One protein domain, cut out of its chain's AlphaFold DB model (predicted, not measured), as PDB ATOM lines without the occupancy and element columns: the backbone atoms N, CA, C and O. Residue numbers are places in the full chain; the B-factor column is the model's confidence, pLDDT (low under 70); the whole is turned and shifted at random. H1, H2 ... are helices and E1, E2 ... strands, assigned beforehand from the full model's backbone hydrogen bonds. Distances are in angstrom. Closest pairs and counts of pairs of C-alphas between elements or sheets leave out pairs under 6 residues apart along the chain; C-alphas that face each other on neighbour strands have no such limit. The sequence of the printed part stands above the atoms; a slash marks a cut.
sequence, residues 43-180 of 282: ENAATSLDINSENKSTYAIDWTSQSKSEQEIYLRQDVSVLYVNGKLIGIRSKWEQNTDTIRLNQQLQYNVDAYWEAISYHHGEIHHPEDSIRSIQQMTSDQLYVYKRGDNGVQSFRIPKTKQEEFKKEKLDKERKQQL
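AT A GLANCE: This is residues 43 to 180 of the 282 residues of an uncharacterized protein of Ornithinibacillus caprae (UniProt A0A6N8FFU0). A long, narrow rod of strands: one twisted sheet whose two longest strands, E2 and E3, fold back on themselves as nested U shapes, which brings E1 close beside E5. The turn of the E4 and E5 hairpin makes one end of the long axis, the loop between E5 and E6 the other, and near that second end the helix H1 covers part of the sheet slantwise. The printed part has 138 residues, with six named strands and then one named helix, E1 E2 E3 E4 E5 E6 H1, and is mostly strand. The sheet is branched, its neighbour pairs antiparallel. The whole is loose, with a radius of gyration of the C-alphas of 18.0 A and spans of 63 by 31 by 25 A.

HOW THE PARTS SIT: E1, residues 43 to 52, is an edge strand and forms a hairpin with E2, residues 59 to 84; N 46 and O 66 are 2.8 A apart, within hydrogen-bond range. E2 bends by 163 degrees, and its pairing is staggered: E1 lies beside residues 59 to 70 and E4, residues 114 to 127, beside residues 73 to 84, on one side of it. E3, residues 87 to 110, on the other side, forms a hairpin with E2, with N 65 and O 104 2.9 A apart. E1, E2 and E3 are a meander, each strand the antiparallel neighbour of the one before. E2 and E4 are antiparallel, with N 79 and O 121 2.9 A apart. E5, residues 133 to 148, forms a hairpin with E4, with N 120 and O 140 2.8 A apart, and another with E6, residues 154 to 157, with N 147 and O 155 2.9 A apart; E4, E5 and E6 are a second meander. The closest C-alphas of E1 and E5 are those of Thr 47 and Ser 141, 5.3 A apart. E3 and E5 are apart. H1, residues 163 to 180, is on the sheet at a height over the sheet of 9.7 A, over E5 and E6 and only just over E2, E3 and E4, with 3 C-alphas on each of these three. On the local plane it stands at 58 degrees to E5, only just slantwise to the strands. The closest C-alphas of E4 and H1 are those of Tyr 115 and Leu 172, 6.3 A apart. In H1 every O i to N i+4 pair is within hydrogen-bond range.

IN THESE COORDINATES: E1 begins at C-alpha 43, (118.667, 121.530, 178.241), and is 28.2 A long. E2 has 26 residues, but its first and last C-alphas are 13.7 A apart; C-alpha 59 is at (94.520, 142.043, 171.668), C-alpha 70 at (120.309, 117.355, 175.816) and C-alpha 84 at (91.619, 132.699, 181.253). E3 bends by 172 degrees, with its ends 13.8 A apart. E4 measures 43.0 A, E5 49.9 A, E6 10.6 A and H1 25.4 A, ending at C-alpha 180, (87.065, 128.776, 191.124).

THE WHOLE: The two C-alphas farthest apart are those of Glu 130 and Asp 151, 65.0 A. The printed part has no cut. The link from E1 to E2 is short and the other links are tight. The mean pLDDT of the printed part is 94.2; residues 54 to 57 and residue 152 are under 70.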
ATOM      1  N   GLU A  43     117.751 120.391 178.360       97.75
ATOM      2  CA  GLU A  43     118.667 121.530 178.241       97.75
ATOM      3  C   GLU A  43     117.921 122.834 178.559       97.75
ATOM      4  O   GLU A  43     118.427 123.714 179.256       97.75
ATOM      5  N   ASN A  44     116.700 122.970 178.035       97.75
ATOM      6  CA  ASN A  44     115.807 124.073 178.359       97.75
ATOM      7  C   ASN A  44     114.342 123.707 178.105       97.75
ATOM      8  O   ASN A  44     114.017 122.919 177.221       97.75
ATOM      9  N   ALA A  45     113.446 124.345 178.849       98.31
ATOM     10  CA  ALA A  45     112.019 124.336 178.582       98.31
ATOM     11  C   ALA A  45     111.412 125.672 179.008       98.31
ATOM     12  O   ALA A  45     111.874 126.301 179.962       98.31
ATOM     13  N   ALA A  46     110.381 126.126 178.298       98.62
ATOM     14  CA  ALA A  46     109.687 127.362 178.623       98.62
ATOM     15  C   ALA A  46     108.242 127.358 178.126       98.62
ATOM     16  O   ALA A  46     107.941 126.911 177.020       98.62
ATOM     17  N   THR A  47     107.376 127.981 178.917       98.75
ATOM     18  CA  THR A  47     106.055 128.447 178.495       98.75
ATOM     19  C   THR A  47     106.080 129.971 178.494       98.75
ATOM     20  O   THR A  47     106.635 130.559 179.418       98.75
ATOM     21  N   SER A  48     105.512 130.606 177.470       98.56
ATOM     22  CA  SER A  48     105.392 132.064 177.376       98.56
ATOM     23  C   SER A  48     103.993 132.472 176.943       98.56
ATOM     24  O   SER A  48     103.399 131.864 176.045       98.56
ATOM     25  N   LEU A  49     103.499 133.525 177.582       98.31
ATOM     26  CA  LEU A  49     102.307 134.269 177.219       98.31
ATOM     27  C   LEU A  49     102.703 135.710 176.936       98.31
ATOM     28  O   LEU A  49     103.123 136.440 177.834       98.31
ATOM     29  N   ASP A  50     102.512 136.139 175.699       96.25
ATOM     30  CA  ASP A  50     102.783 137.508 175.283       96.25
ATOM     31  C   ASP A  50     101.560 138.101 174.585       96.25
ATOM     32  O   ASP A  50     100.690 137.380 174.099       96.25
ATOM     33  N   ILE A  51     101.453 139.430 174.589       92.19
ATOM     34  CA  ILE A  51     100.374 140.124 173.882       92.19
ATOM     35  C   ILE A  51     100.893 140.681 172.564       92.19
ATOM     36  O   ILE A  51     101.941 141.325 172.517       92.19
ATOM     37  N   ASN A  52     100.092 140.527 171.520       84.88
ATOM     38  CA  ASN A  52     100.228 141.274 170.285       84.88
ATOM     39  C   ASN A  52      98.993 142.169 170.132       84.88
ATOM     40  O   ASN A  52      97.860 141.694 170.049       84.88
ATOM     41  N   SER A  53      99.187 143.485 170.191       72.75
ATOM     42  CA  SER A  53      98.080 144.439 170.103       72.75
ATOM     43  C   SER A  53      97.890 144.850 168.650       72.75
ATOM     44  O   SER A  53      98.645 145.665 168.129       72.75
ATOM     45  N   GLU A  54      96.848 144.329 168.005       61.09
ATOM     46  CA  GLU A  54      96.496 144.737 166.640       61.09
ATOM     47  C   GLU A  54      95.849 146.132 166.599       61.09
ATOM     48  O   GLU A  54      95.995 146.866 165.623       61.09
ATOM     49  N   ASN A  55      95.131 146.531 167.659       64.88
ATOM     50  CA  ASN A  55      94.505 147.851 167.786       64.88
ATOM     51  C   ASN A  55      94.236 148.210 169.270       64.88
ATOM     52  O   ASN A  55      94.712 147.536 170.178       64.88
ATOM     53  N   LYS A  56      93.495 149.302 169.535       69.00
ATOM     54  CA  LYS A  56      93.208 149.788 170.902       69.00
ATOM     55  C   LYS A  56      92.129 148.996 171.662       69.00
ATOM     56  O   LYS A  56      92.042 149.131 172.880       69.00
ATOM     57  N   SER A  57      91.265 148.242 170.977       69.19
ATOM     58  CA  SER A  57      90.067 147.613 171.560       69.19
ATOM     59  C   SER A  57      90.156 146.090 171.695       69.19
ATOM     60  O   SER A  57      89.426 145.535 172.527       69.19
ATOM     61  N   THR A  58      91.049 145.438 170.949       82.44
ATOM     62  CA  THR A  58      91.323 143.996 170.984       82.44
ATOM     63  C   THR A  58      92.818 143.728 171.131       82.44
ATOM     64  O   THR A  58      93.653 144.566 170.794       82.44
ATOM     65  N   TYR A  59      93.154 142.550 171.641       90.19
ATOM     66  CA  TYR A  59      94.520 142.043 171.668       90.19
ATOM     67  C   TYR A  59      94.524 140.558 171.325       90.19
ATOM     68  O   TYR A  59      93.541 139.856 171.565       90.19
ATOM     69  N   ALA A  60      95.648 140.086 170.809       92.31
ATOM     70  CA  ALA A  60      95.922 138.676 170.653       92.31
ATOM     71  C   ALA A  60      96.872 138.207 171.763       92.31
ATOM     72  O   ALA A  60      97.779 138.943 172.153       92.31
ATOM     73  N   ILE A  61      96.656 136.999 172.277       95.69
ATOM     74  CA  ILE A  61      97.623 136.276 173.104       95.69
ATOM     75  C   ILE A  61      98.420 135.353 172.207       95.69
ATOM     76  O   ILE A  61      97.846 134.454 171.594       95.69
ATOM     77  N   ASP A  62      99.729 135.558 172.192       96.75
ATOM     78  CA  ASP A  62     100.700 134.617 171.667       96.75
ATOM     79  C   ASP A  62     101.065 133.646 172.789       96.75
ATOM     80  O   ASP A  62     101.750 133.988 173.754       96.75
ATOM     81  N   TRP A  63     100.565 132.421 172.673       98.25
ATOM     82  CA  TRP A  63     100.827 131.333 173.600       98.25
ATOM     83  C   TRP A  63     101.841 130.379 172.983       98.25
ATOM     84  O   TRP A  63     101.594 129.787 171.931       98.25
ATOM     85  N   THR A  64     102.994 130.243 173.636       98.50
ATOM     86  CA  THR A  64     104.078 129.361 173.197       98.50
ATOM     87  C   THR A  64     104.487 128.415 174.317       98.50
ATOM     88  O   THR A  64     104.618 128.824 175.467       98.50
ATOM     89  N   SER A  65     104.746 127.160 173.967       98.56
ATOM     90  CA  SER A  65     105.429 126.186 174.815       98.56
ATOM     91  C   SER A  65     106.544 125.538 174.002       98.56
ATOM     92  O   SER A  65     106.346 125.194 172.836       98.56
ATOM     93  N   GLN A  66     107.742 125.450 174.564       98.50
ATOM     94  CA  GLN A  66     108.902 124.878 173.890       98.50
ATOM     95  C   GLN A  66     109.761 124.098 174.873       98.50
ATOM     96  O   GLN A  66     109.887 124.489 176.033       98.50
ATOM     97  N   SER A  67     110.394 123.036 174.395       98.56
ATOM     98  CA  SER A  67     111.370 122.286 175.173       98.56
ATOM     99  C   SER A  67     112.442 121.674 174.283       98.56
ATOM    100  O   SER A  67     112.171 121.271 173.148       98.56
ATOM    101  N   LYS A  68     113.656 121.579 174.824       98.62
ATOM    102  CA  LYS A  68     114.820 120.960 174.205       98.62
ATOM    103  C   LYS A  68     115.505 120.006 175.187       98.62
ATOM    104  O   LYS A  68     115.829 120.415 176.300       98.62
ATOM    105  N   SER A  69     115.712 118.751 174.796       98.06
ATOM    106  CA  SER A  69     116.494 117.764 175.554       98.06
ATOM    107  C   SER A  69     117.970 117.831 175.175       98.06
ATOM    108  O   SER A  69     118.312 118.307 174.098       98.06
ATOM    109  N   GLU A  70     118.851 117.357 176.056       97.31
ATOM    110  CA  GLU A  70     120.309 117.355 175.816       97.31
ATOM    111  C   GLU A  70     120.734 116.489 174.616       97.31
ATOM    112  O   GLU A  70     121.815 116.672 174.056       97.31
ATOM    113  N   GLN A  71     119.876 115.550 174.219       95.75
ATOM    114  CA  GLN A  71     120.047 114.657 173.077       95.75
ATOM    115  C   GLN A  71     118.696 114.354 172.423       95.75
ATOM    116  O   GLN A  71     117.644 114.576 173.030       95.75
ATOM    117  N   GLU A  72     118.717 113.821 171.200       97.00
ATOM    118  CA  GLU A  72     117.525 113.228 170.593       97.00
ATOM    119  C   GLU A  72     117.041 112.057 171.452       97.00
ATOM    120  O   GLU A  72     117.837 111.231 171.900       97.00
ATOM    121  N   ILE A  73     115.731 111.979 171.678       95.31
ATOM    122  CA  ILE A  73     115.135 110.871 172.423       95.31
ATOM    123  C   ILE A  73     114.087 110.146 171.582       95.31
ATOM    124  O   ILE A  73     113.529 110.710 170.637       95.31
ATOM    125  N   TYR A  74     113.812 108.896 171.950       95.25
ATOM    126  CA  TYR A  74     112.965 107.996 171.171       95.25
ATOM    127  C   TYR A  74     111.575 108.582 170.904       95.25
ATOM    128  O   TYR A  74     111.141 108.631 169.752       95.25
ATOM    129  N   LEU A  75     110.898 109.068 171.947       96.12
ATOM    130  CA  LEU A  75     109.592 109.707 171.829       96.12
ATOM    131  C   LEU A  75     109.516 110.927 172.742       96.12
ATOM    132  O   LEU A  75     109.743 110.845 173.945       96.12
ATOM    133  N   ARG A  76     109.140 112.061 172.161       97.12
ATOM    134  CA  ARG A  76     108.811 113.300 172.858       97.12
ATOM    135  C   ARG A  76     107.322 113.537 172.830       97.12
ATOM    136  O   ARG A  76     106.679 113.292 171.811       97.12
ATOM    137  N   GLN A  77     106.792 114.060 173.925       97.06
ATOM    138  CA  GLN A  77     105.394 114.434 174.037       97.06
ATOM    139  C   GLN A  77     105.248 115.636 174.964       97.06
ATOM    140  O   GLN A  77     105.451 115.533 176.170       97.06
ATOM    141  N   ASP A  78     104.858 116.771 174.400       97.75
ATOM    142  CA  ASP A  78     104.614 117.987 175.164       97.75
ATOM    143  C   ASP A  78     103.130 118.319 175.129       97.75
ATOM    144  O   ASP A  78     102.482 118.250 174.081       97.75
ATOM    145  N   VAL A  79     102.612 118.752 176.272       98.06
ATOM    146  CA  VAL A  79     101.276 119.323 176.397       98.06
ATOM    147  C   VAL A  79     101.357 120.690 177.054       98.06
ATOM    148  O   VAL A  79     102.144 120.917 177.965       98.06
ATOM    149  N   SER A  80     100.513 121.606 176.604       98.38
ATOM    150  CA  SER A  80     100.302 122.907 177.208       98.38
ATOM    151  C   SER A  80      98.806 123.146 177.357       98.38
ATOM    152  O   SER A  80      98.025 122.881 176.439       98.38
ATOM    153  N   VAL A  81      98.402 123.680 178.506       98.50
ATOM    154  CA  VAL A  81      97.012 124.001 178.831       98.50
ATOM    155  C   VAL A  81      96.903 125.481 179.175       98.50
ATOM    156  O   VAL A  81      97.661 125.973 180.009       98.50
ATOM    157  N   LEU A  82      95.947 126.175 178.556       98.38
ATOM    158  CA  LEU A  82      95.728 127.608 178.707       98.38
ATOM    159  C   LEU A  82      94.374 127.908 179.348       98.38
ATOM    160  O   LEU A  82      93.320 127.467 178.873       98.38
ATOM    161  N   TYR A  83      94.411 128.748 180.377       98.44
ATOM    162  CA  TYR A  83      93.250 129.242 181.097       98.44
ATOM    163  C   TYR A  83      93.155 130.768 181.037       98.44
ATOM    164  O   TYR A  83      94.166 131.471 181.051       98.44
ATOM    165  N   VAL A  84      91.924 131.280 181.044       97.69
ATOM    166  CA  VAL A  84      91.619 132.699 181.253       97.69
ATOM    167  C   VAL A  84      90.638 132.846 182.407       97.69
ATOM    168  O   VAL A  84      89.577 132.220 182.424       97.69
ATOM    169  N   ASN A  85      90.984 133.652 183.408       97.62
ATOM    170  CA  ASN A  85      90.163 133.878 184.600       97.62
ATOM    171  C   ASN A  85      89.677 132.557 185.249       97.62
ATOM    172  O   ASN A  85      88.543 132.455 185.721       97.62
ATOM    173  N   GLY A  86      90.517 131.516 185.226       97.81
ATOM    174  CA  GLY A  86      90.207 130.181 185.750       97.81
ATOM    175  C   GLY A  86      89.363 129.267 184.848       97.81
ATOM    176  O   GLY A  86      89.050 128.155 185.268       97.81
ATOM    177  N   LYS A  87      88.985 129.701 183.640       97.56
ATOM    178  CA  LYS A  87      88.277 128.888 182.631       97.56
ATOM    179  C   LYS A  87      89.241 128.364 181.587       97.56
ATOM    180  O   LYS A  87      90.132 129.099 181.174       97.56
ATOM    181  N   LEU A  88      89.044 127.132 181.143       97.75
ATOM    182  CA  LEU A  88      89.815 126.552 180.051       97.75
ATOM    183  C   LEU A  88      89.505 127.285 178.737       97.75
ATOM    184  O   LEU A  88      88.339 127.494 178.413       97.75
ATOM    185  N   ILE A  89      90.545 127.656 177.989       95.75
ATOM    186  CA  ILE A  89      90.426 128.274 176.654       95.75
ATOM    187  C   ILE A  89      91.098 127.434 175.571       95.75
ATOM    188  O   ILE A  89      90.691 127.493 174.412       95.75
ATOM    189  N   GLY A  90      92.110 126.639 175.918       94.81
ATOM    190  CA  GLY A  90      92.751 125.779 174.936       94.81
ATOM    191  C   GLY A  90      93.694 124.757 175.539       94.81
ATOM    192  O   GLY A  90      94.260 124.958 176.612       94.81
ATOM    193  N   ILE A  91      93.878 123.670 174.798       96.31
ATOM    194  CA  ILE A  91      94.930 122.680 175.011       96.31
ATOM    195  C   ILE A  91      95.699 122.527 173.703       96.31
ATOM    196  O   ILE A  91      95.118 122.545 172.615       96.31
ATOM    197  N   ARG A  92      97.020 122.415 173.801       95.19
ATOM    198  CA  ARG A  92      97.900 122.068 172.689       95.19
ATOM    199  C   ARG A  92      98.770 120.905 173.114       95.19
ATOM    200  O   ARG A  92      99.354 120.942 174.185       95.19
ATOM    201  N   SER A  93      98.833 119.884 172.275       94.88
ATOM    202  CA  SER A  93      99.674 118.713 172.484       94.88
ATOM    203  C   SER A  93     100.381 118.383 171.180       94.88
ATOM    204  O   SER A  93      99.805 118.551 170.102       94.88
ATOM    205  N   LYS A  94     101.631 117.943 171.272       94.56
ATOM    206  CA  LYS A  94     102.392 117.407 170.147       94.56
ATOM    207  C   LYS A  94     103.256 116.273 170.659       94.56
ATOM    208  O   LYS A  94     103.898 116.408 171.696       94.56
ATOM    209  N   TRP A  95     103.292 115.188 169.902       94.50
ATOM    210  CA  TRP A  95     104.278 114.137 170.079       94.50
ATOM    211  C   TRP A  95     105.097 113.982 168.801       94.50
ATOM    212  O   TRP A  95     104.613 114.274 167.705       94.50
ATOM    213  N   GLU A  96     106.351 113.576 168.950       95.38
ATOM    214  CA  GLU A  96     107.291 113.396 167.848       95.38
ATOM    215  C   GLU A  96     108.375 112.395 168.261       95.38
ATOM    216  O   GLU A  96     108.778 112.360 169.420       95.38
ATOM    217  N   GLN A  97     108.821 111.550 167.334       95.56
ATOM    218  CA  GLN A  97     109.862 110.553 167.593       95.56
ATOM    219  C   GLN A  97     111.227 111.045 167.120       95.56
ATOM    220  O   GLN A  97     111.297 111.778 166.137       95.56
ATOM    221  N   ASN A  98     112.294 110.570 167.767       96.44
ATOM    222  CA  ASN A  98     113.687 110.846 167.396       96.44
ATOM    223  C   ASN A  98     113.957 112.347 167.216       96.44
ATOM    224  O   ASN A  98     114.485 112.785 166.198       96.44
ATOM    225  N   THR A  99     113.525 113.142 168.193       97.62
ATOM    226  CA  THR A  99     113.746 114.588 168.200       97.62
ATOM    227  C   THR A  99     114.253 115.030 169.559       97.62
ATOM    228  O   THR A  99     113.919 114.449 170.596       97.62
ATOM    229  N   ASP A 100     115.059 116.082 169.556       97.94
ATOM    230  CA  ASP A 100     115.497 116.772 170.758       97.94
ATOM    231  C   ASP A 100     114.607 117.979 171.082       97.94
ATOM    232  O   ASP A 100     114.744 118.549 172.159       97.94
ATOM    233  N   THR A 101     113.667 118.365 170.212       98.25
ATOM    234  CA  THR A 101     112.942 119.637 170.331       98.25
ATOM    235  C   THR A 101     111.456 119.489 170.020       98.25
ATOM    236  O   THR A 101     111.071 118.940 168.988       98.25
ATOM    237  N   ILE A 102     110.606 120.078 170.866       98.38
ATOM    238  CA  ILE A 102     109.196 120.333 170.555       98.38
ATOM    239  C   ILE A 102     108.894 121.819 170.738       98.38
ATOM    240  O   ILE A 102     109.352 122.465 171.679       98.38
ATOM    241  N   ARG A 103     108.091 122.362 169.818       98.31
ATOM    242  CA  ARG A 103     107.505 123.698 169.912       98.31
ATOM    243  C   ARG A 103     106.013 123.634 169.603       98.31
ATOM    244  O   ARG A 103     105.603 123.076 168.588       98.31
ATOM    245  N   LEU A 104     105.230 124.248 170.478       97.88
ATOM    246  CA  LEU A 104     103.795 124.473 170.378       97.88
ATOM    247  C   LEU A 104     103.555 125.980 170.346       97.88
ATOM    248  O   LEU A 104     104.108 126.716 171.162       97.88
ATOM    249  N   ASN A 105     102.717 126.444 169.427       96.62
ATOM    250  CA  ASN A 105     102.346 127.849 169.338       96.62
ATOM    251  C   ASN A 105     100.885 128.005 168.921       96.62
ATOM    252  O   ASN A 105     100.377 127.277 168.069       96.62
ATOM    253  N   GLN A 106     100.219 128.992 169.504       95.88
ATOM    254  CA  GLN A 106      98.879 129.392 169.116       95.88
ATOM    255  C   GLN A 106      98.686 130.875 169.398       95.88
ATOM    256  O   GLN A 106      99.160 131.388 170.408       95.88
ATOM    257  N   GLN A 107      97.934 131.536 168.525       95.06
ATOM    258  CA  GLN A 107      97.453 132.886 168.757       95.06
ATOM    259  C   GLN A 107      95.942 132.873 169.026       95.06
ATOM    260  O   GLN A 107      95.195 132.143 168.369       95.06
ATOM    261  N   LEU A 108      95.491 133.659 170.003       93.12
ATOM    262  CA  LEU A 108      94.090 133.741 170.426       93.12
ATOM    263  C   LEU A 108      93.650 135.196 170.557       93.12
ATOM    264  O   LEU A 108      94.258 135.957 171.301       93.12
ATOM    265  N   GLN A 109      92.568 135.574 169.880       92.38
ATOM    266  CA  GLN A 109      92.006 136.922 169.972       92.38
ATOM    267  C   GLN A 109      91.143 137.084 171.228       92.38
ATOM    268  O   GLN A 109      90.361 136.199 171.580       92.38
ATOM    269  N   TYR A 110      91.251 138.239 171.886       91.31
ATOM    270  CA  TYR A 110      90.488 138.577 173.083       91.31
ATOM    271  C   TYR A 110      90.246 140.091 173.205       91.31
ATOM    272  O   TYR A 110      90.847 140.907 172.502       91.31
ATOM    273  N   ASN A 111      89.311 140.498 174.069       88.12
ATOM    274  CA  ASN A 111      88.839 141.890 174.100       88.12
ATOM    275  C   ASN A 111      88.421 142.432 175.479       88.12
ATOM    276  O   ASN A 111      87.952 143.573 175.556       88.12
ATOM    277  N   VAL A 112      88.590 141.676 176.564       90.62
ATOM    278  CA  VAL A 112      88.294 142.136 177.932       90.62
ATOM    279  C   VAL A 112      89.509 141.987 178.842       90.62
ATOM    280  O   VAL A 112      90.440 141.257 178.512       90.62
ATOM    281  N   ASP A 113      89.506 142.704 179.968       94.62
ATOM    282  CA  ASP A 113      90.524 142.540 181.009       94.62
ATOM    283  C   ASP A 113      90.534 141.079 181.485       94.62
ATOM    284  O   ASP A 113      89.477 140.484 181.721       94.62
ATOM    285  N   ALA A 114      91.721 140.500 181.623       96.69
ATOM    286  CA  ALA A 114      91.861 139.084 181.907       96.69
ATOM    287  C   ALA A 114      93.174 138.746 182.599       96.69
ATOM    288  O   ALA A 114      94.201 139.394 182.400       96.69
ATOM    289  N   TYR A 115      93.126 137.676 183.379       98.38
ATOM    290  CA  TYR A 115      94.281 136.995 183.925       98.38
ATOM    291  C   TYR A 115      94.441 135.645 183.221       98.38
ATOM    292  O   TYR A 115      93.553 134.791 183.282       98.38
ATOM    293  N   TRP A 116      95.556 135.494 182.515       98.44
ATOM    294  CA  TRP A 116      95.912 134.312 181.745       98.44
ATOM    295  C   TRP A 116      96.889 133.454 182.527       98.44
ATOM    296  O   TRP A 116      97.823 133.976 183.134       98.44
ATOM    297  N   GLU A 117      96.688 132.144 182.474       98.69
ATOM    298  CA  GLU A 117      97.548 131.162 183.124       98.69
ATOM    299  C   GLU A 117      97.781 130.003 182.165       98.69
ATOM    300  O   GLU A 117      96.825 129.409 181.663       98.69
ATOM    301  N   ALA A 118      99.045 129.670 181.930       98.69
ATOM    302  CA  ALA A 118      99.436 128.506 181.159       98.69
ATOM    303  C   ALA A 118     100.314 127.591 182.006       98.69
ATOM    304  O   ALA A 118     101.199 128.055 182.726       98.69
ATOM    305  N   ILE A 119     100.084 126.290 181.883       98.81
ATOM    306  CA  ILE A 119     100.963 125.254 182.417       98.81
ATOM    307  C   ILE A 119     101.264 124.260 181.303       98.81
ATOM    308  O   ILE A 119     100.363 123.849 180.570       98.81
ATOM    309  N   SER A 120     102.530 123.890 181.177       98.81
ATOM    310  CA  SER A 120     102.997 122.876 180.245       98.81
ATOM    311  C   SER A 120     103.692 121.746 180.977       98.81
ATOM    312  O   SER A 120     104.325 121.953 182.014       98.81
ATOM    313  N   TYR A 121     103.592 120.563 180.389       98.56
ATOM    314  CA  TYR A 121     104.316 119.375 180.787       98.56
ATOM    315  C   TYR A 121     105.054 118.832 179.573       98.56
ATOM    316  O   TYR A 121     104.455 118.592 178.523       98.56
ATOM    317  N   HIS A 122     106.359 118.689 179.731       98.44
ATOM    318  CA  HIS A 122     107.272 118.185 178.724       98.44
ATOM    319  C   HIS A 122     107.659 116.782 179.156       98.44
ATOM    320  O   HIS A 122     108.154 116.602 180.269       98.44
ATOM    321  N   HIS A 123     107.388 115.800 178.306       98.19
ATOM    322  CA  HIS A 123     107.685 114.407 178.579       98.19
ATOM    323  C   HIS A 123     108.571 113.820 177.490       98.19
ATOM    324  O   HIS A 123     108.437 114.127 176.300       98.19
ATOM    325  N   GLY A 124     109.462 112.939 177.919       97.31
ATOM    326  CA  GLY A 124     110.295 112.161 177.038       97.31
ATOM    327  C   GLY A 124     110.380 110.712 177.468       97.31
ATOM    328  O   GLY A 124     110.515 110.432 178.653       97.31
ATOM    329  N   GLU A 125     110.337 109.811 176.497       96.50
ATOM    330  CA  GLU A 125     110.548 108.380 176.654       96.50
ATOM    331  C   GLU A 125     111.894 108.011 176.024       96.50
ATOM    332  O   GLU A 125     112.181 108.351 174.870       96.50
ATOM    333  N   ILE A 126     112.731 107.331 176.804       95.25
ATOM    334  CA  ILE A 126     114.082 106.919 176.432       95.25
ATOM    335  C   ILE A 126     114.133 105.399 176.467       95.25
ATOM    336  O   ILE A 126     113.754 104.778 177.460       95.25
ATOM    337  N   HIS A 127     114.604 104.804 175.374       94.12
ATOM    338  CA  HIS A 127     114.805 103.362 175.258       94.12
ATOM    339  C   HIS A 127     116.286 103.063 175.454       94.12
ATOM    340  O   HIS A 127     117.114 103.442 174.626       94.12
ATOM    341  N   HIS A 128     116.616 102.391 176.551       88.25
ATOM    342  CA  HIS A 128     117.973 101.926 176.818       88.25
ATOM    343  C   HIS A 128     118.192 100.506 176.290       88.25
ATOM    344  O   HIS A 128     117.228  99.783 176.020       88.25
ATOM    345  N   PRO A 129     119.460 100.064 176.184       84.19
ATOM    346  CA  PRO A 129     119.771  98.647 176.038       84.19
ATOM    347  C   PRO A 129     119.075  97.800 177.122       84.19
ATOM    348  O   PRO A 129     118.808  98.283 178.222       84.19
ATOM    349  N   GLU A 130     118.806  96.529 176.812       81.50
ATOM    350  CA  GLU A 130     118.092  95.575 177.690       81.50
ATOM    351  C   GLU A 130     116.593  95.870 177.905       81.50
ATOM    352  O   GLU A 130     116.025  95.493 178.928       81.50
ATOM    353  N   ASP A 131     115.941  96.524 176.936       78.38
ATOM    354  CA  ASP A 131     114.494  96.810 176.928       78.38
ATOM    355  C   ASP A 131     114.006  97.630 178.141       78.38
ATOM    356  O   ASP A 131     112.823  97.613 178.496       78.38
ATOM    357  N   SER A 132     114.907  98.377 178.791       91.00
ATOM    358  CA  SER A 132     114.526  99.270 179.882       91.00
ATOM    359  C   SER A 132     114.092 100.632 179.338       91.00
ATOM    360  O   SER A 132     114.845 101.335 178.664       91.00
ATOM    361  N   ILE A 133     112.846 101.002 179.630       94.31
ATOM    362  CA  ILE A 133     112.273 102.291 179.241       94.31
ATOM    363  C   ILE A 133     112.345 103.238 180.438       94.31
ATOM    364  O   ILE A 133     111.999 102.864 181.564       94.31
ATOM    365  N   ARG A 134     112.820 104.459 180.196       96.19
ATOM    366  CA  ARG A 134     112.938 105.531 181.190       96.19
ATOM    367  C   ARG A 134     112.221 106.783 180.716       96.19
ATOM    368  O   ARG A 134     111.980 106.950 179.521       96.19
ATOM    369  N   SER A 135     111.904 107.668 181.656       96.44
ATOM    370  CA  SER A 135     111.292 108.955 181.344       96.44
ATOM    371  C   SER A 135     112.159 110.137 181.742       96.44
ATOM    372  O   SER A 135     112.823 110.116 182.772       96.44
ATOM    373  N   ILE A 136     112.070 111.215 180.976       97.25
ATOM    374  CA  ILE A 136     112.412 112.557 181.446       97.25
ATOM    375  C   ILE A 136     111.137 113.384 181.494       97.25
ATOM    376  O   ILE A 136     110.202 113.158 180.720       97.25
ATOM    377  N   GLN A 137     111.075 114.324 182.427       97.31
ATOM    378  CA  GLN A 137     109.918 115.191 182.570       97.31
ATOM    379  C   GLN A 137     110.327 116.569 183.076       97.31
ATOM    380  O   GLN A 137     111.277 116.680 183.849       97.31
ATOM    381  N   GLN A 138     109.593 117.594 182.658       97.81
ATOM    382  CA  GLN A 138     109.717 118.940 183.205       97.81
ATOM    383  C   GLN A 138     108.380 119.678 183.115       97.81
ATOM    384  O   GLN A 138     107.669 119.562 182.112       97.81
ATOM    385  N   MET A 139     108.036 120.463 184.134       98.44
ATOM    386  CA  MET A 139     106.915 121.402 184.069       98.44
ATOM    387  C   MET A 139     107.399 122.826 183.822       98.44
ATOM    388  O   MET A 139     108.413 123.277 184.345       98.44
ATOM    389  N   THR A 140     106.631 123.579 183.042       98.69
ATOM    390  CA  THR A 140     106.829 125.024 182.912       98.69
ATOM    391  C   THR A 140     105.494 125.742 182.976       98.69
ATOM    392  O   THR A 140     104.434 125.149 182.787       98.69
ATOM    393  N   SER A 141     105.519 127.032 183.282       98.75
ATOM    394  CA  SER A 141     104.300 127.825 183.405       98.75
ATOM    395  C   SER A 141     104.567 129.277 183.066       98.75
ATOM    396  O   SER A 141     105.686 129.750 183.259       98.75
ATOM    397  N   ASP A 142     103.522 129.996 182.683       98.69
ATOM    398  CA  ASP A 142     103.548 131.452 182.640       98.69
ATOM    399  C   ASP A 142     102.184 132.018 183.034       98.69
ATOM    400  O   ASP A 142     101.158 131.333 182.993       98.69
ATOM    401  N   GLN A 143     102.181 133.283 183.432       98.56
ATOM    402  CA  GLN A 143     100.980 133.998 183.820       98.56
ATOM    403  C   GLN A 143     101.042 135.433 183.300       98.56
ATOM    404  O   GLN A 143     102.099 136.061 183.326       98.56
ATOM    405  N   LEU A 144      99.908 135.986 182.876       98.38
ATOM    406  CA  LEU A 144      99.863 137.343 182.342       98.38
ATOM    407  C   LEU A 144      98.552 138.040 182.700       98.38
ATOM    408  O   LEU A 144      97.469 137.576 182.350       98.38
ATOM    409  N   TYR A 145      98.645 139.191 183.358       98.19
ATOM    410  CA  TYR A 145      97.514 140.097 183.524       98.19
ATOM    411  C   TYR A 145      97.460 141.015 182.317       98.19
ATOM    412  O   TYR A 145      98.470 141.608 181.950       98.19
ATOM    413  N   VAL A 146      96.282 141.158 181.720       95.75
ATOM    414  CA  VAL A 146      96.036 142.022 180.568       95.75
ATOM    415  C   VAL A 146      94.847 142.915 180.877       95.75
ATOM    416  O   VAL A 146      93.815 142.449 181.358       95.75
ATOM    417  N   TYR A 147      94.981 144.216 180.632       93.25
ATOM    418  CA  TYR A 147      93.908 145.170 180.880       93.25
ATOM    419  C   TYR A 147      93.945 146.360 179.923       93.25
ATOM    420  O   TYR A 147      94.992 146.747 179.403       93.25
ATOM    421  N   LYS A 148      92.787 146.988 179.723       87.88
ATOM    422  CA  LYS A 148      92.660 148.218 178.932       87.88
ATOM    423  C   LYS A 148      93.057 149.449 179.746       87.88
ATOM    424  O   LYS A 148      92.548 149.668 180.851       87.88
ATOM    425  N   ARG A 149      93.899 150.312 179.168       83.75
ATOM    426  CA  ARG A 149      94.284 151.614 179.737       83.75
ATOM    427  C   ARG A 149      93.724 152.765 178.900       83.75
ATOM    428  O   ARG A 149      94.469 153.511 178.271       83.75
ATOM    429  N   GLY A 150      92.401 152.929 178.924       77.12
ATOM    430  CA  GLY A 150      91.716 154.008 178.199       77.12
ATOM    431  C   GLY A 150      92.141 154.069 176.727       77.12
ATOM    432  O   GLY A 150      92.214 153.039 176.060       77.12
ATOM    433  N   ASP A 151      92.501 155.261 176.251       72.50
ATOM    434  CA  ASP A 151      92.929 155.485 174.862       72.50
ATOM    435  C   ASP A 151      94.360 155.019 174.550       72.50
ATOM    436  O   ASP A 151      94.765 155.046 173.383       72.50
ATOM    437  N   ASN A 152      95.121 154.584 175.562       69.38
ATOM    438  CA  ASN A 152      96.499 154.103 175.411       69.38
ATOM    439  C   ASN A 152      96.570 152.623 174.998       69.38
ATOM    440  O   ASN A 152      97.658 152.059 174.943       69.38
ATOM    441  N   GLY A 153      95.424 152.001 174.705       84.00
ATOM    442  CA  GLY A 153      95.335 150.616 174.254       84.00
ATOM    443  C   GLY A 153      95.407 149.605 175.397       84.00
ATOM    444  O   GLY A 153      94.930 149.853 176.510       84.00
ATOM    445  N   VAL A 154      95.967 148.437 175.092       89.25
ATOM    446  CA  VAL A 154      96.062 147.295 176.003       89.25
ATOM    447  C   VAL A 154      97.436 147.278 176.669       89.25
ATOM    448  O   VAL A 154      98.454 147.516 176.023       89.25
ATOM    449  N   GLN A 155      97.468 147.011 177.972       91.62
ATOM    450  CA  GLN A 155      98.697 146.793 178.728       91.62
ATOM    451  C   GLN A 155      98.698 145.401 179.342       91.62
ATOM    452  O   GLN A 155      97.639 144.859 179.664       91.62
ATOM    453  N   SER A 156      99.893 144.852 179.546       94.69
ATOM    454  CA  SER A 156     100.076 143.595 180.252       94.69
ATOM    455  C   SER A 156     101.223 143.651 181.249       94.69
ATOM    456  O   SER A 156     102.159 144.440 181.110       94.69
ATOM    457  N   PHE A 157     101.135 142.820 182.281       97.19
ATOM    458  CA  PHE A 157     102.177 142.673 183.287       97.19
ATOM    459  C   PHE A 157     102.116 141.286 183.926       97.19
ATOM    460  O   PHE A 157     101.062 140.656 183.989       97.19
ATOM    461  N   ARG A 158     103.263 140.820 184.430       97.56
ATOM    462  CA  ARG A 158     103.366 139.593 185.241       97.56
ATOM    463  C   ARG A 158     103.394 139.920 186.734       97.56
ATOM    464  O   ARG A 158     102.663 139.340 187.526       97.56
ATOM    465  N   ILE A 159     104.208 140.912 187.095       97.31
ATOM    466  CA  ILE A 159     104.346 141.452 188.450       97.31
ATOM    467  C   ILE A 159     103.959 142.932 188.389       97.31
ATOM    468  O   ILE A 159     104.509 143.642 187.540       97.31
ATOM    469  N   PRO A 160     103.024 143.403 189.232       97.31
ATOM    470  CA  PRO A 160     102.614 144.798 189.221       97.31
ATOM    471  C   PRO A 160     103.779 145.702 189.647       97.31
ATOM    472  O   PRO A 160     104.501 145.411 190.597       97.31
ATOM    473  N   LYS A 161     103.959 146.809 188.929       97.25
ATOM    474  CA  LYS A 161     104.957 147.860 189.183       97.25
ATOM    475  C   LYS A 161     104.308 149.213 189.476       97.25
ATOM    476  O   LYS A 161     105.001 150.174 189.802       97.25
ATOM    477  N   THR A 162     102.987 149.312 189.333       96.75
ATOM    478  CA  THR A 162     102.215 150.536 189.569       96.75
ATOM    479  C   THR A 162     100.952 150.248 190.379       96.75
ATOM    480  O   THR A 162     100.390 149.161 190.294       96.75
ATOM    481  N   LYS A 163     100.424 151.262 191.080       96.62
ATOM    482  CA  LYS A 163      99.144 151.159 191.814       96.62
ATOM    483  C   LYS A 163      97.964 150.747 190.927       96.62
ATOM    484  O   LYS A 163      97.026 150.108 191.390       96.62
ATOM    485  N   GLN A 164      97.989 151.141 189.652       94.56
ATOM    486  CA  GLN A 164      96.959 150.740 188.695       94.56
ATOM    487  C   GLN A 164      97.037 149.237 188.405       94.56
ATOM    488  O   GLN A 164      96.003 148.576 188.367       94.56
ATOM    489  N   GLU A 165      98.243 148.697 188.226       97.19
ATOM    490  CA  GLU A 165      98.465 147.263 188.020       97.19
ATOM    491  C   GLU A 165      98.137 146.454 189.279       97.19
ATOM    492  O   GLU A 165      97.484 145.424 189.166       97.19
ATOM    493  N   GLU A 166      98.490 146.942 190.475       98.25
ATOM    494  CA  GLU A 166      98.085 146.334 191.755       98.25
ATOM    495  C   GLU A 166      96.559 146.223 191.850       98.25
ATOM    496  O   GLU A 166      96.024 145.130 192.032       98.25
ATOM    497  N   PHE A 167      95.843 147.325 191.609       97.25
ATOM    498  CA  PHE A 167      94.380 147.332 191.609       97.25
ATOM    499  C   PHE A 167      93.785 146.363 190.575       97.25
ATOM    500  O   PHE A 167      92.808 145.662 190.849       97.25
ATOM    501  N   LYS A 168      94.358 146.310 189.365       97.00
ATOM    502  CA  LYS A 168      93.903 145.395 188.306       97.00
ATOM    503  C   LYS A 168      94.147 143.937 188.671       97.00
ATOM    504  O   LYS A 168      93.247 143.123 188.472       97.00
ATOM    505  N   LYS A 169      95.312 143.628 189.241       98.31
ATOM    506  CA  LYS A 169      95.645 142.304 189.760       98.31
ATOM    507  C   LYS A 169      94.640 141.880 190.826       98.31
ATOM    508  O   LYS A 169      94.007 140.846 190.672       98.31
ATOM    509  N   GLU A 170      94.438 142.700 191.857       98.19
ATOM    510  CA  GLU A 170      93.509 142.400 192.954       98.19
ATOM    511  C   GLU A 170      92.085 142.143 192.455       98.19
ATOM    512  O   GLU A 170      91.422 141.205 192.905       98.19
ATOM    513  N   LYS A 171      91.613 142.959 191.504       97.75
ATOM    514  CA  LYS A 171      90.292 142.786 190.898       97.75
ATOM    515  C   LYS A 171      90.179 141.440 190.173       97.75
ATOM    516  O   LYS A 171      89.257 140.680 190.466       97.75
ATOM    517  N   LEU A 172      91.103 141.151 189.256       98.00
ATOM    518  CA  LEU A 172      91.081 139.926 188.447       98.00
ATOM    519  C   LEU A 172      91.280 138.672 189.308       98.00
ATOM    520  O   LEU A 172      90.560 137.688 189.140       98.00
ATOM    521  N   ASP A 173      92.183 138.725 190.290       98.12
ATOM    522  CA  ASP A 173      92.400 137.646 191.254       98.12
ATOM    523  C   ASP A 173      91.139 137.348 192.054       98.12
ATOM    524  O   ASP A 173      90.776 136.185 192.240       98.12
ATOM    525  N   LYS A 174      90.460 138.391 192.543       98.00
ATOM    526  CA  LYS A 174      89.233 138.241 193.324       98.00
ATOM    527  C   LYS A 174      88.130 137.595 192.492       98.00
ATOM    528  O   LYS A 174      87.495 136.658 192.976       98.00
ATOM    529  N   GLU A 175      87.921 138.065 191.265       96.25
ATOM    530  CA  GLU A 175      86.924 137.516 190.338       96.25
ATOM    531  C   GLU A 175      87.220 136.042 190.019       96.25
ATOM    532  O   GLU A 175      86.361 135.178 190.223       96.25
ATOM    533  N   ARG A 176      88.465 135.729 189.633       97.25
ATOM    534  CA  ARG A 176      88.926 134.353 189.396       97.25
ATOM    535  C   ARG A 176      88.719 133.470 190.623       97.25
ATOM    536  O   ARG A 176      88.152 132.384 190.514       97.25
ATOM    537  N   LYS A 177      89.175 133.917 191.795       97.31
ATOM    538  CA  LYS A 177      89.111 133.144 193.041       97.31
ATOM    539  C   LYS A 177      87.670 132.838 193.427       97.31
ATOM    540  O   LYS A 177      87.375 131.706 193.791       97.31
ATOM    541  N   GLN A 178      86.770 133.814 193.337       97.00
ATOM    542  CA  GLN A 178      85.352 133.599 193.632       97.00
ATOM    543  C   GLN A 178      84.736 132.542 192.711       97.00
ATOM    544  O   GLN A 178      84.009 131.666 193.182       97.00
ATOM    545  N   GLN A 179      85.057 132.591 191.417       96.38
ATOM    546  CA  GLN A 179      84.568 131.624 190.441       96.38
ATOM    547  C   GLN A 179      85.107 130.212 190.707       96.38
ATOM    548  O   GLN A 179      84.321 129.269 190.785       96.38
ATOM    549  N   LEU A 180      86.426 130.071 190.882       97.81
ATOM    550  CA  LEU A 180      87.065 128.776 191.124       97.81
ATOM    551  C   LEU A 180      86.623 128.161 192.448       97.81
ATOM    552  O   LEU A 180      86.265 126.992 192.474       97.81
TER     553      LEU A 180